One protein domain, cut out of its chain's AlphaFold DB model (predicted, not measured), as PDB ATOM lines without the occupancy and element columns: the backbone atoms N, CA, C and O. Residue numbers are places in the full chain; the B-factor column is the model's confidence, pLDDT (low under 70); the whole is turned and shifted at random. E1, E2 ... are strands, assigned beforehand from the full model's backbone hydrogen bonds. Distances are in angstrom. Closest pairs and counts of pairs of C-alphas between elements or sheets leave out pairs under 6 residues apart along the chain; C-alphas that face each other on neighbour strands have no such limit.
ATOM      1  N   ALA A 117     100.037 158.693  98.601       97.81
ATOM      2  CA  ALA A 117      99.690 157.375  98.118       97.81
ATOM      3  C   ALA A 117     100.792 156.845  97.204       97.81
ATOM      4  O   ALA A 117     101.469 157.598  96.508       97.81
ATOM      5  N   TYR A 118     100.941 155.532  97.189       97.69
ATOM      6  CA  TYR A 118     101.724 154.789  96.221       97.69
ATOM      7  C   TYR A 118     100.779 154.123  95.225       97.69
ATOM      8  O   TYR A 118      99.773 153.530  95.617       97.69
ATOM      9  N   TYR A 119     101.128 154.180  93.946       96.25
ATOM     10  CA  TYR A 119     100.423 153.489  92.881       96.25
ATOM     11  C   TYR A 119     101.421 152.844  91.923       96.25
ATOM     12  O   TYR A 119     102.363 153.480  91.457       96.25
ATOM     13  N   GLN A 120     101.170 151.591  91.570       95.00
ATOM     14  CA  GLN A 120     101.880 150.864  90.531       95.00
ATOM     15  C   GLN A 120     100.859 150.267  89.566       95.00
ATOM     16  O   GLN A 120     100.004 149.488  89.978       95.00
ATOM     17  N   GLY A 121     100.939 150.600  88.282       94.25
ATOM     18  CA  GLY A 121      99.934 150.185  87.303       94.25
ATOM     19  C   GLY A 121      99.968 151.029  86.028       94.25
ATOM     20  O   GLY A 121     100.935 151.762  85.809       94.25
ATOM     21  N   PRO A 122      98.936 150.950  85.174       91.62
ATOM     22  CA  PRO A 122      98.828 151.787  83.984       91.62
ATOM     23  C   PRO A 122      98.613 153.248  84.382       91.62
ATOM     24  O   PRO A 122      98.086 153.527  85.456       91.62
ATOM     25  N   ALA A 123      98.995 154.193  83.529       90.75
ATOM     26  CA  ALA A 123      98.921 155.613  83.874       90.75
ATOM     27  C   ALA A 123      97.526 156.237  83.666       90.75
ATOM     28  O   ALA A 123      97.178 157.229  84.312       90.75
ATOM     29  N   ALA A 124      96.702 155.612  82.815       89.62
ATOM     30  CA  ALA A 124      95.362 156.082  82.462       89.62
ATOM     31  C   ALA A 124      94.429 156.326  83.670       89.62
ATOM     32  O   ALA A 124      93.824 157.399  83.718       89.62
ATOM     33  N   PRO A 125      94.344 155.445  84.694       89.94
ATOM     34  CA  PRO A 125      93.492 155.674  85.867       89.94
ATOM     35  C   PRO A 125      93.896 156.895  86.698       89.94
ATOM     36  O   PRO A 125      93.091 157.395  87.481       89.94
ATOM     37  N   LEU A 126      95.132 157.372  86.543       91.06
ATOM     38  CA  LEU A 126      95.639 158.554  87.233       91.06
ATOM     39  C   LEU A 126      95.509 159.843  86.418       91.06
ATOM     40  O   LEU A 126      95.863 160.909  86.916       91.06
ATOM     41  N   GLY A 127      95.032 159.759  85.170       87.94
ATOM     42  CA  GLY A 127      95.069 160.876  84.226       87.94
ATOM     43  C   GLY A 127      96.492 161.257  83.796       87.94
ATOM     44  O   GLY A 127      96.707 162.351  83.284       87.94
ATOM     45  N   LEU A 128      97.475 160.372  84.001       84.50
ATOM     46  CA  LEU A 128      98.890 160.622  83.720       84.50
ATOM     47  C   LEU A 128      99.279 160.115  82.319       84.50
ATOM     48  O   LEU A 128     100.130 159.248  82.171       84.50
ATOM     49  N   GLY A 129      98.657 160.644  81.263       75.31
ATOM     50  CA  GLY A 129      99.024 160.330  79.872       75.31
ATOM     51  C   GLY A 129      98.978 158.836  79.486       75.31
ATOM     52  O   GLY A 129      98.403 157.998  80.174       75.31
ATOM     53  N   GLN A 130      99.579 158.504  78.339       65.62
ATOM     54  CA  GLN A 130      99.546 157.168  77.707       65.62
ATOM     55  C   GLN A 130     100.728 156.267  78.130       65.62
ATOM     56  O   GLN A 130     101.168 155.412  77.361       65.62
ATOM     57  N   ALA A 131     101.316 156.466  79.315       60.78
ATOM     58  CA  ALA A 131     102.408 155.597  79.754       60.78
ATOM     59  C   ALA A 131     101.899 154.161  79.988       60.78
ATOM     60  O   ALA A 131     100.869 153.952  80.635       60.78
ATOM     61  N   GLN A 132     102.642 153.177  79.461       76.44
ATOM     62  CA  GLN A 132     102.264 151.757  79.481       76.44
ATOM     63  C   GLN A 132     102.068 151.244  80.913       76.44
ATOM     64  O   GLN A 132     101.042 150.645  81.231       76.44
ATOM     65  N   ARG A 133     103.038 151.521  81.790       88.81
ATOM     66  CA  ARG A 133     102.998 151.195  83.214       88.81
ATOM     67  C   ARG A 133     103.987 152.075  83.970       88.81
ATOM     68  O   ARG A 133     105.096 152.324  83.495       88.81
ATOM     69  N   LEU A 134     103.597 152.515  85.153       92.12
ATOM     70  CA  LEU A 134     104.418 153.337  86.026       92.12
ATOM     71  C   LEU A 134     104.355 152.846  87.468       92.12
ATOM     72  O   LEU A 134     103.475 152.075  87.859       92.12
ATOM     73  N   GLU A 135     105.311 153.317  88.246       94.06
ATOM     74  CA  GLU A 135     105.216 153.413  89.687       94.06
ATOM     75  C   GLU A 135     105.297 154.889  90.060       94.06
ATOM     76  O   GLU A 135     106.163 155.612  89.560       94.06
ATOM     77  N   VAL A 136     104.369 155.350  90.886       95.25
ATOM     78  CA  VAL A 136     104.213 156.761  91.210       95.25
ATOM     79  C   VAL A 136     103.823 156.944  92.663       95.25
ATOM     80  O   VAL A 136     103.026 156.194  93.229       95.25
ATOM     81  N   TRP A 137     104.384 157.995  93.237       97.12
ATOM     82  CA  TRP A 137     104.042 158.499  94.545       97.12
ATOM     83  C   TRP A 137     103.292 159.799  94.365       97.12
ATOM     84  O   TRP A 137     103.785 160.740  93.738       97.12
ATOM     85  N   LEU A 138     102.083 159.819  94.898       97.00
ATOM     86  CA  LEU A 138     101.178 160.946  94.836       97.00
ATOM     87  C   LEU A 138     101.116 161.620  96.199       97.00
ATOM     88  O   LEU A 138     101.203 160.953  97.227       97.00
ATOM     89  N   GLN A 139     100.926 162.929  96.198       95.25
ATOM     90  CA  GLN A 139     100.646 163.741  97.376       95.25
ATOM     91  C   GLN A 139      99.436 164.636  97.108       95.25
ATOM     92  O   GLN A 139      99.005 164.808  95.964       95.25
ATOM     93  N   GLU A 140      98.869 165.192  98.169       89.19
ATOM     94  CA  GLU A 140      97.827 166.209  98.053       89.19
ATOM     95  C   GLU A 140      98.435 167.583  97.708       89.19
ATOM     96  O   GLU A 140      99.563 167.885  98.098       89.19
ATOM     97  N   GLY A 141      97.693 168.414  96.968       82.75
ATOM     98  CA  GLY A 141      98.113 169.760  96.553       82.75
ATOM     99  C   GLY A 141      98.360 169.911  95.047       82.75
ATOM    100  O   GLY A 141      98.071 169.013  94.257       82.75
ATOM    101  N   GLU A 142      98.881 171.075  94.649       73.75
ATOM    102  CA  GLU A 142      99.072 171.459  93.238       73.75
ATOM    103  C   GLU A 142     100.062 170.543  92.504       73.75
ATOM    104  O   GLU A 142      99.823 170.116  91.375       73.75
ATOM    105  N   SER A 143     101.165 170.181  93.168       83.31
ATOM    106  CA  SER A 143     102.159 169.236  92.647       83.31
ATOM    107  C   SER A 143     101.831 167.815  93.088       83.31
ATOM    108  O   SER A 143     102.470 167.259  93.982       83.31
ATOM    109  N   ARG A 144     100.812 167.229  92.458       90.12
ATOM    110  CA  ARG A 144     100.277 165.917  92.839       90.12
ATOM    111  C   ARG A 144     101.292 164.778  92.741       90.12
ATOM    112  O   ARG A 144     101.240 163.852  93.539       90.12
ATOM    113  N   VAL A 145     102.186 164.809  91.756       94.19
ATOM    114  CA  VAL A 145     103.207 163.769  91.563       94.19
ATOM    115  C   VAL A 145     104.457 164.147  92.351       94.19
ATOM    116  O   VAL A 145     105.129 165.115  92.011       94.19
ATOM    117  N   LEU A 146     104.773 163.375  93.394       94.38
ATOM    118  CA  LEU A 146     105.994 163.539  94.183       94.38
ATOM    119  C   LEU A 146     107.199 162.906  93.478       94.38
ATOM    120  O   LEU A 146     108.265 163.509  93.384       94.38
ATOM    121  N   PHE A 147     107.028 161.679  92.993       94.75
ATOM    122  CA  PHE A 147     108.063 160.918  92.302       94.75
ATOM    123  C   PHE A 147     107.414 159.894  91.372       94.75
ATOM    124  O   PHE A 147     106.339 159.379  91.679       94.75
ATOM    125  N   GLN A 148     108.061 159.582  90.249       93.31
ATOM    126  CA  GLN A 148     107.589 158.564  89.313       93.31
ATOM    127  C   GLN A 148     108.748 157.832  88.636       93.31
ATOM    128  O   GLN A 148     109.790 158.429  88.358       93.31
ATOM    129  N   ARG A 149     108.536 156.558  88.301       90.56
ATOM    130  CA  ARG A 149     109.399 155.785  87.401       90.56
ATOM    131  C   ARG A 149     108.573 154.928  86.444       90.56
ATOM    132  O   ARG A 149     107.553 154.359  86.827       90.56
ATOM    133  N   SER A 150     109.023 154.828  85.198       89.69
ATOM    134  CA  SER A 150     108.417 153.937  84.203       89.69
ATOM    135  C   SER A 150     108.798 152.487  84.482       89.69
ATOM    136  O   SER A 150     109.927 152.206  84.887       89.69
ATOM    137  N   LEU A 151     107.869 151.563  84.240       87.44
ATOM    138  CA  LEU A 151     108.099 150.131  84.397       87.44
ATOM    139  C   LEU A 151     107.947 149.411  83.059       87.44
ATOM    140  O   LEU A 151     106.938 149.567  82.375       87.44
ATOM    141  N   ASN A 152     108.909 148.547  82.743       83.69
ATOM    142  CA  ASN A 152     108.837 147.651  81.590       83.69
ATOM    143  C   ASN A 152     108.176 146.329  82.012       83.69
ATOM    144  O   ASN A 152     108.853 145.327  82.225       83.69
ATOM    145  N   ALA A 153     106.855 146.343  82.204       77.25
ATOM    146  CA  ALA A 153     106.065 145.168  82.581       77.25
ATOM    147  C   ALA A 153     104.632 145.258  82.017       77.25
ATOM    148  O   ALA A 153     104.189 146.358  81.678       77.25
ATOM    149  N   PRO A 154     103.885 144.136  81.929       73.75
ATOM    150  CA  PRO A 154     102.507 144.143  81.437       73.75
ATOM    151  C   PRO A 154     101.624 145.140  82.208       73.75
ATOM    152  O   PRO A 154     101.775 145.267  83.425       73.75
ATOM    153  N   PRO A 155     100.677 145.832  81.552       69.06
ATOM    154  CA  PRO A 155      99.927 146.924  82.174       69.06
ATOM    155  C   PRO A 155      98.917 146.452  83.230       69.06
ATOM    156  O   PRO A 155      98.531 147.231  84.090       69.06
ATOM    157  N   ASN A 156      98.507 145.183  83.201       80.12
ATOM    158  CA  ASN A 156      97.291 144.736  83.881       80.12
ATOM    159  C   ASN A 156      97.310 144.787  85.420       80.12
ATOM    160  O   ASN A 156      96.321 145.266  85.975       80.12
ATOM    161  N   PRO A 157      98.340 144.295  86.142       90.94
ATOM    162  CA  PRO A 157      98.271 144.266  87.599       90.94
ATOM    163  C   PRO A 157      98.405 145.672  88.181       90.94
ATOM    164  O   PRO A 157      99.332 146.400  87.828       90.94
ATOM    165  N   VAL A 158      97.517 146.028  89.102       94.12
ATOM    166  CA  VAL A 158      97.536 147.299  89.828       94.12
ATOM    167  C   VAL A 158      97.814 147.031  91.297       94.12
ATOM    168  O   VAL A 158      97.218 146.129  91.882       94.12
ATOM    169  N   ARG A 159      98.700 147.825  91.891       95.94
ATOM    170  CA  ARG A 159      98.989 147.828  93.324       95.94
ATOM    171  C   ARG A 159      98.881 149.251  93.847       95.94
ATOM    172  O   ARG A 159      99.426 150.170  93.242       95.94
ATOM    173  N   VAL A 160      98.200 149.426  94.970       97.56
ATOM    174  CA  VAL A 160      98.017 150.728  95.619       97.56
ATOM    175  C   VAL A 160      98.305 150.609  97.101       97.56
ATOM    176  O   VAL A 160      97.891 149.637  97.724       97.56
ATOM    177  N   VAL A 161      98.987 151.604  97.664       97.75
ATOM    178  CA  VAL A 161      99.055 151.801  99.116       97.75
ATOM    179  C   VAL A 161      98.625 153.223  99.423       97.75
ATOM    180  O   VAL A 161      99.256 154.169  98.957       97.75
ATOM    181  N   ALA A 162      97.527 153.383 100.153       97.56
ATOM    182  CA  ALA A 162      96.941 154.690 100.431       97.56
ATOM    183  C   ALA A 162      96.173 154.688 101.755       97.56
ATOM    184  O   ALA A 162      95.684 153.650 102.207       97.56
ATOM    185  N   HIS A 163      96.041 155.870 102.353       96.94
ATOM    186  CA  HIS A 163      95.188 156.076 103.516       96.94
ATOM    187  C   HIS A 163      93.737 156.307 103.077       96.94
ATOM    188  O   HIS A 163      93.464 157.197 102.271       96.94
ATOM    189  N   TYR A 164      92.806 155.529 103.618       97.19
ATOM    190  CA  TYR A 164      91.366 155.724 103.494       97.19
ATOM    191  C   TYR A 164      90.865 156.584 104.656       97.19
ATOM    192  O   TYR A 164      91.113 156.258 105.814       97.19
ATOM    193  N   ASP A 165      90.167 157.683 104.377       95.62
ATOM    194  CA  ASP A 165      89.671 158.608 105.413       95.62
ATOM    195  C   ASP A 165      88.287 158.237 105.981       95.62
ATOM    196  O   ASP A 165      87.765 158.938 106.843       95.62
ATOM    197  N   GLY A 166      87.695 157.128 105.526       95.12
ATOM    198  CA  GLY A 166      86.307 156.753 105.819       95.12
ATOM    199  C   GLY A 166      85.333 157.069 104.680       95.12
ATOM    200  O   GLY A 166      84.190 156.628 104.727       95.12
ATOM    201  N   ASN A 167      85.781 157.795 103.652       93.44
ATOM    202  CA  ASN A 167      84.996 158.120 102.465       93.44
ATOM    203  C   ASN A 167      85.764 157.827 101.164       93.44
ATOM    204  O   ASN A 167      85.235 157.188 100.254       93.44
ATOM    205  N   ARG A 168      87.034 158.234 101.075       94.31
ATOM    206  CA  ARG A 168      87.888 158.088  99.887       94.31
ATOM    207  C   ARG A 168      89.330 157.747 100.254       94.31
ATOM    208  O   ARG A 168      89.777 157.944 101.381       94.31
ATOM    209  N   PHE A 169      90.088 157.281  99.265       95.44
ATOM    210  CA  PHE A 169      91.541 157.234  99.382       95.44
ATOM    211  C   PHE A 169      92.138 158.630  99.204       95.44
ATOM    212  O   PHE A 169      91.864 159.316  98.217       95.44
ATOM    213  N   LEU A 170      92.974 159.037 100.153       95.19
ATOM    214  CA  LEU A 170      93.689 160.306 100.101       95.19
ATOM    215  C   LEU A 170      94.799 160.281  99.038       95.19
ATOM    216  O   LEU A 170      95.318 159.219  98.695       95.19
ATOM    217  N   ALA A 171      95.141 161.455  98.491       95.38
ATOM    218  CA  ALA A 171      96.063 161.675  97.359       95.38
ATOM    219  C   ALA A 171      95.696 160.976  96.024       95.38
ATOM    220  O   ALA A 171      96.182 161.376  94.956       95.38
ATOM    221  N   LEU A 172      94.795 159.989  96.033       94.69
ATOM    222  CA  LEU A 172      94.326 159.273  94.851       94.69
ATOM    223  C   LEU A 172      93.194 160.003  94.110       94.69
ATOM    224  O   LEU A 172      92.469 160.813  94.690       94.69
ATOM    225  N   PRO A 173      93.072 159.803  92.785       91.00
ATOM    226  CA  PRO A 173      91.968 160.357  92.015       91.00
ATOM    227  C   PRO A 173      90.616 159.803  92.485       91.00
ATOM    228  O   PRO A 173      90.541 158.626  92.833       91.00
ATOM    229  N   PRO A 174      89.532 160.595  92.430       88.31
ATOM    230  CA  PRO A 174      88.214 160.149  92.885       88.31
ATOM    231  C   PRO A 174      87.633 158.989  92.057       88.31
ATOM    232  O   PRO A 174      86.746 158.290  92.531       88.31
ATOM    233  N   ASN A 175      88.133 158.747  90.840       87.50
ATOM    234  CA  ASN A 175      87.739 157.596  90.022       87.50
ATOM    235  C   ASN A 175      88.329 156.260  90.512       87.50
ATOM    236  O   ASN A 175      87.893 155.208  90.048       87.50
ATOM    237  N   LEU A 176      89.297 156.268  91.437       89.94
ATOM    238  CA  LEU A 176      89.762 155.064  92.130       89.94
ATOM    239  C   LEU A 176      88.854 154.789  93.334       89.94
ATOM    240  O   LEU A 176      89.183 155.104  94.478       89.94
ATOM    241  N   ILE A 177      87.685 154.221  93.046       90.06
ATOM    242  CA  ILE A 177      86.646 153.941  94.042       90.06
ATOM    243  C   ILE A 177      87.147 152.887  95.032       90.06
ATOM    244  O   ILE A 177      87.695 151.856  94.636       90.06
ATOM    245  N   ALA A 178      86.956 153.142  96.325       91.31
ATOM    246  CA  ALA A 178      87.363 152.226  97.381       91.31
ATOM    247  C   ALA A 178      86.450 150.985  97.465       91.31
ATOM    248  O   ALA A 178      85.251 151.088  97.191       91.31
ATOM    249  N   PRO A 179      86.983 149.814  97.871       91.12
ATOM    250  CA  PRO A 179      86.161 148.686  98.300       91.12
ATOM    251  C   PRO A 179      85.148 149.091  99.381       91.12
ATOM    252  O   PRO A 179      85.398 149.992 100.182       91.12
ATOM    253  N   GLN A 180      84.005 148.408  99.424       89.69
ATOM    254  CA  GLN A 180      82.984 148.658 100.444       89.69
ATOM    255  C   GLN A 180      83.456 148.206 101.837       89.69
ATOM    256  O   GLN A 180      84.266 147.290 101.965       89.69
ATOM    257  N   ASN A 181      82.883 148.812 102.883       89.44
ATOM    258  CA  ASN A 181      83.077 148.447 104.295       89.44
ATOM    259  C   ASN A 181      84.505 148.628 104.847       89.44
ATOM    260  O   ASN A 181      84.853 148.021 105.862       89.44
ATOM    261  N   LEU A 182      85.328 149.479 104.229       94.00
ATOM    262  CA  LEU A 182      86.613 149.873 104.809       94.00
ATOM    263  C   LEU A 182      86.414 150.813 106.005       94.00
ATOM    264  O   LEU A 182      85.594 151.728 105.974       94.00
ATOM    265  N   ARG A 183      87.210 150.612 107.058       95.38
ATOM    266  CA  ARG A 183      87.380 151.596 108.142       95.38
ATOM    267  C   ARG A 183      88.488 152.570 107.769       95.38
ATOM    268  O   ARG A 183      89.354 152.213 106.974       95.38
ATOM    269  N   ALA A 184      88.494 153.764 108.356       96.62
ATOM    270  CA  ALA A 184      89.602 154.696 108.165       96.62
ATOM    271  C   ALA A 184      90.943 154.046 108.556       96.62
ATOM    272  O   ALA A 184      91.014 153.336 109.560       96.62
ATOM    273  N   GLY A 185      91.980 154.262 107.748       96.38
ATOM    274  CA  GLY A 185      93.302 153.669 107.948       96.38
ATOM    275  C   GLY A 185      94.065 153.436 106.648       96.38
ATOM    276  O   GLY A 185      93.576 153.701 105.551       96.38
ATOM    277  N   TRP A 186      95.289 152.937 106.769       96.62
ATOM    278  CA  TRP A 186      96.141 152.594 105.635       96.62
ATOM    279  C   TRP A 186      95.825 151.201 105.097       96.62
ATOM    280  O   TRP A 186      95.642 150.253 105.861       96.62
ATOM    281  N   TYR A 187      95.803 151.073 103.771       97.31
ATOM    282  CA  TYR A 187      95.552 149.804 103.095       97.31
ATOM    283  C   TYR A 187      96.525 149.577 101.950       97.31
ATOM    284  O   TYR A 187      96.890 150.511 101.235       97.31
ATOM    285  N   GLU A 188      96.869 148.312 101.741       97.38
ATOM    286  CA  GLU A 188      97.452 147.807 100.508       97.38
ATOM    287  C   GLU A 188      96.358 147.108  99.699       97.38
ATOM    288  O   GLU A 188      95.669 146.215 100.197       97.38
ATOM    289  N   LEU A 189      96.202 147.514  98.443       96.94
ATOM    290  CA  LEU A 189      95.223 146.972  97.513       96.94
ATOM    291  C   LEU A 189      95.917 146.395  96.291       96.94
ATOM    292  O   LEU A 189      96.884 146.964  95.781       96.94
ATOM    293  N   SER A 190      95.375 145.289  95.792       96.44
ATOM    294  CA  SER A 190      95.773 144.698  94.520       96.44
ATOM    295  C   SER A 190      94.554 144.531  93.625       96.44
ATOM    296  O   SER A 190      93.481 144.120  94.065       96.44
ATOM    297  N   GLY A 191      94.714 144.855  92.351       94.94
ATOM    298  CA  GLY A 191      93.629 144.871  91.384       94.94
ATOM    299  C   GLY A 191      94.108 144.634  89.962       94.94
ATOM    300  O   GLY A 191      95.285 144.366  89.709       94.94
ATOM    301  N   SER A 192      93.176 144.733  89.027       92.50
ATOM    302  CA  SER A 192      93.432 144.626  87.598       92.50
ATOM    303  C   SER A 192      92.736 145.747  86.839       92.50
ATOM    304  O   SER A 192      91.585 146.090  87.106       92.50
ATOM    305  N   TRP A 193      93.455 146.323  85.878       88.94
ATOM    306  CA  TRP A 193      92.913 147.299  84.939       88.94
ATOM    307  C   TRP A 193      92.569 146.612  83.619       88.94
ATOM    308  O   TRP A 193      93.425 145.956  83.025       88.94
ATOM    309  N   ASN A 194      91.334 146.778  83.146       87.25
ATOM    310  CA  ASN A 194      90.861 146.181  81.887       87.25
ATOM    311  C   ASN A 194      90.906 147.146  80.683       87.25
ATOM    312  O   ASN A 194      90.429 146.799  79.607       87.25
ATOM    313  N   GLY A 195      91.447 148.358  80.855       84.38
ATOM    314  CA  GLY A 195      91.420 149.422  79.841       84.38
ATOM    315  C   GLY A 195      90.409 150.535  80.134       84.38
ATOM    316  O   GLY A 195      90.580 151.641  79.628       84.38
ATOM    317  N   GLN A 196      89.399 150.271  80.967       84.44
ATOM    318  CA  GLN A 196      88.296 151.194  81.264       84.44
ATOM    319  C   GLN A 196      88.053 151.385  82.761       84.44
ATOM    320  O   GLN A 196      87.791 152.501  83.207       84.44
ATOM    321  N   SER A 197      88.121 150.304  83.534       85.38
ATOM    322  CA  SER A 197      87.847 150.297  84.965       85.38
ATOM    323  C   SER A 197      88.863 149.454  85.734       85.38
ATOM    324  O   SER A 197      89.517 148.552  85.199       85.38
ATOM    325  N   LEU A 198      89.008 149.804  87.013       89.94
ATOM    326  CA  LEU A 198      89.816 149.070  87.973       89.94
ATOM    327  C   LEU A 198      88.914 148.128  88.767       89.94
ATOM    328  O   LEU A 198      87.937 148.572  89.367       89.94
ATOM    329  N   THR A 199      89.288 146.854  88.815       91.69
ATOM    330  CA  THR A 199      88.663 145.861  89.692       91.69
ATOM    331  C   THR A 199      89.633 145.505  90.809       91.69
ATOM    332  O   THR A 199      90.767 145.106  90.540       91.69
ATOM    333  N   TRP A 200      89.206 145.646  92.065       94.31
ATOM    334  CA  TRP A 200      89.991 145.217  93.222       94.31
ATOM    335  C   TRP A 200      89.824 143.717  93.448       94.31
ATOM    336  O   TRP A 200      88.706 143.227  93.578       94.31
ATOM    337  N   ASN A 201      90.943 143.004  93.518       94.12
ATOM    338  CA  ASN A 201      90.984 141.563  93.764       94.12
ATOM    339  C   ASN A 201      91.265 141.262  95.240       94.12
ATOM    340  O   ASN A 201      90.822 140.245  95.765       94.12
ATOM    341  N   SER A 202      92.008 142.142  95.912       95.06
ATOM    342  CA  SER A 202      92.287 142.044  97.340       95.06
ATOM    343  C   SER A 202      92.578 143.413  97.944       95.06
ATOM    344  O   SER A 202      93.031 144.341  97.267       95.06
ATOM    345  N   PHE A 203      92.325 143.525  99.243       94.94
ATOM    346  CA  PHE A 203      92.750 144.639 100.074       94.94
ATOM    347  C   PHE A 203      93.082 144.111 101.469       94.94
ATOM    348  O   PHE A 203      92.463 143.153 101.937       94.94
ATOM    349  N   LYS A 204      94.061 144.724 102.128       95.56
ATOM    350  CA  LYS A 204      94.446 144.414 103.507       95.56
ATOM    351  C   LYS A 204      94.951 145.674 104.219       95.56
ATOM    352  O   LYS A 204      95.441 146.573 103.529       95.56
ATOM    353  N   PRO A 205      94.817 145.773 105.554       95.88
ATOM    354  CA  PRO A 205      95.446 146.845 106.322       95.88
ATOM    355  C   PRO A 205      96.950 146.910 106.045       95.88
ATOM    356  O   PRO A 205      97.567 145.881 105.795       95.88
ATOM    357  N   PHE A 206      97.540 148.103 106.072       94.38
ATOM    358  CA  PHE A 206      98.972 148.287 105.855       94.38
ATOM    359  C   PHE A 206      99.557 149.280 106.870       94.38
ATOM    360  O   PHE A 206      99.029 150.374 106.988       94.38
TER     361      PHE A 206
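AT A GLANCE: This is residues 117 to 206 of the 211 residues of an uncharacterized protein of Calidithermus roseus (UniProt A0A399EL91). A single twisted wall of six antiparallel strands has the two long links, residues 122 to 133 and 165 to 184, folded over one of its faces, while the other face is bare. E1 and E4 lie side by side in the middle of the wall, with the hairpin of E2 and E3 beyond E1 and the hairpin of E5 and E6 beyond E4. The printed part has 90 residues, with no named helix and six named strands, E1 to E6 along the chain, in the sheet order E3 - E2 - E1 - E4 - E5 - E6. The class is all strand, though under half of the residues, 42 of 90, are in named elements. The whole is compact, with a radius of gyration of the C-alphas of 12.2 A and spans of 34 by 30 by 21 A.

HOW THE PARTS SIT: E1, residues 117 to 121, and E4, residues 157 to 164, are antiparallel neighbours at 168 degrees, with N 118 and O 161 2.8 A apart, within hydrogen-bond range. E2, residues 134 to 139, is the antiparallel neighbour of E1 on its other side, with N 119 and O 136 at 2.9 A. E3, residues 145 to 150, is an edge strand and forms a hairpin with E2, with N 149 and O 135 at 2.8 A. E1, E2 and E3 make a meander, each strand the antiparallel neighbour of the one before. With E4 they make a Greek key, the first strand being the antiparallel neighbour of the fourth. E5, residues 185 to 193, pairs with E4 at 156 degrees, with N 160 and O 189 at 2.9 A. E6, residues 198 to 205, is the other edge strand, with N 190 and O 202 of its hairpin with E5 at 2.9 A. E4, E5 and E6 are a second meander. E3 and E4 are apart, though they follow each other in the chain.

IN THESE COORDINATES: E5, the longest strand by residues, is 23.9 A from first to last C-alpha and bends by 51 degrees at residue 190. E4 is 20.8 A long and bends by 53 degrees at residue 161. E6 is 19.3 A long and bends by 69 degrees at residue 201. E2 measures 15.9 A, E3 13.3 A and E1 13.0 A. E1 begins at C-alpha 117, (99.690, 157.375, 98.118), and E6 ends at C-alpha 205, (95.446, 146.845, 106.322).

THE WHOLE: The two C-alphas farthest apart, those of Asn 152 and Arg 183, are 34.4 A apart. The printed part has no cut. The links E1 to E2, 12 residues, and E4 to E5, 20 residues, are long. The mean pLDDT of the printed part is 90.6, and residues 130, 131 and 155 are under 70.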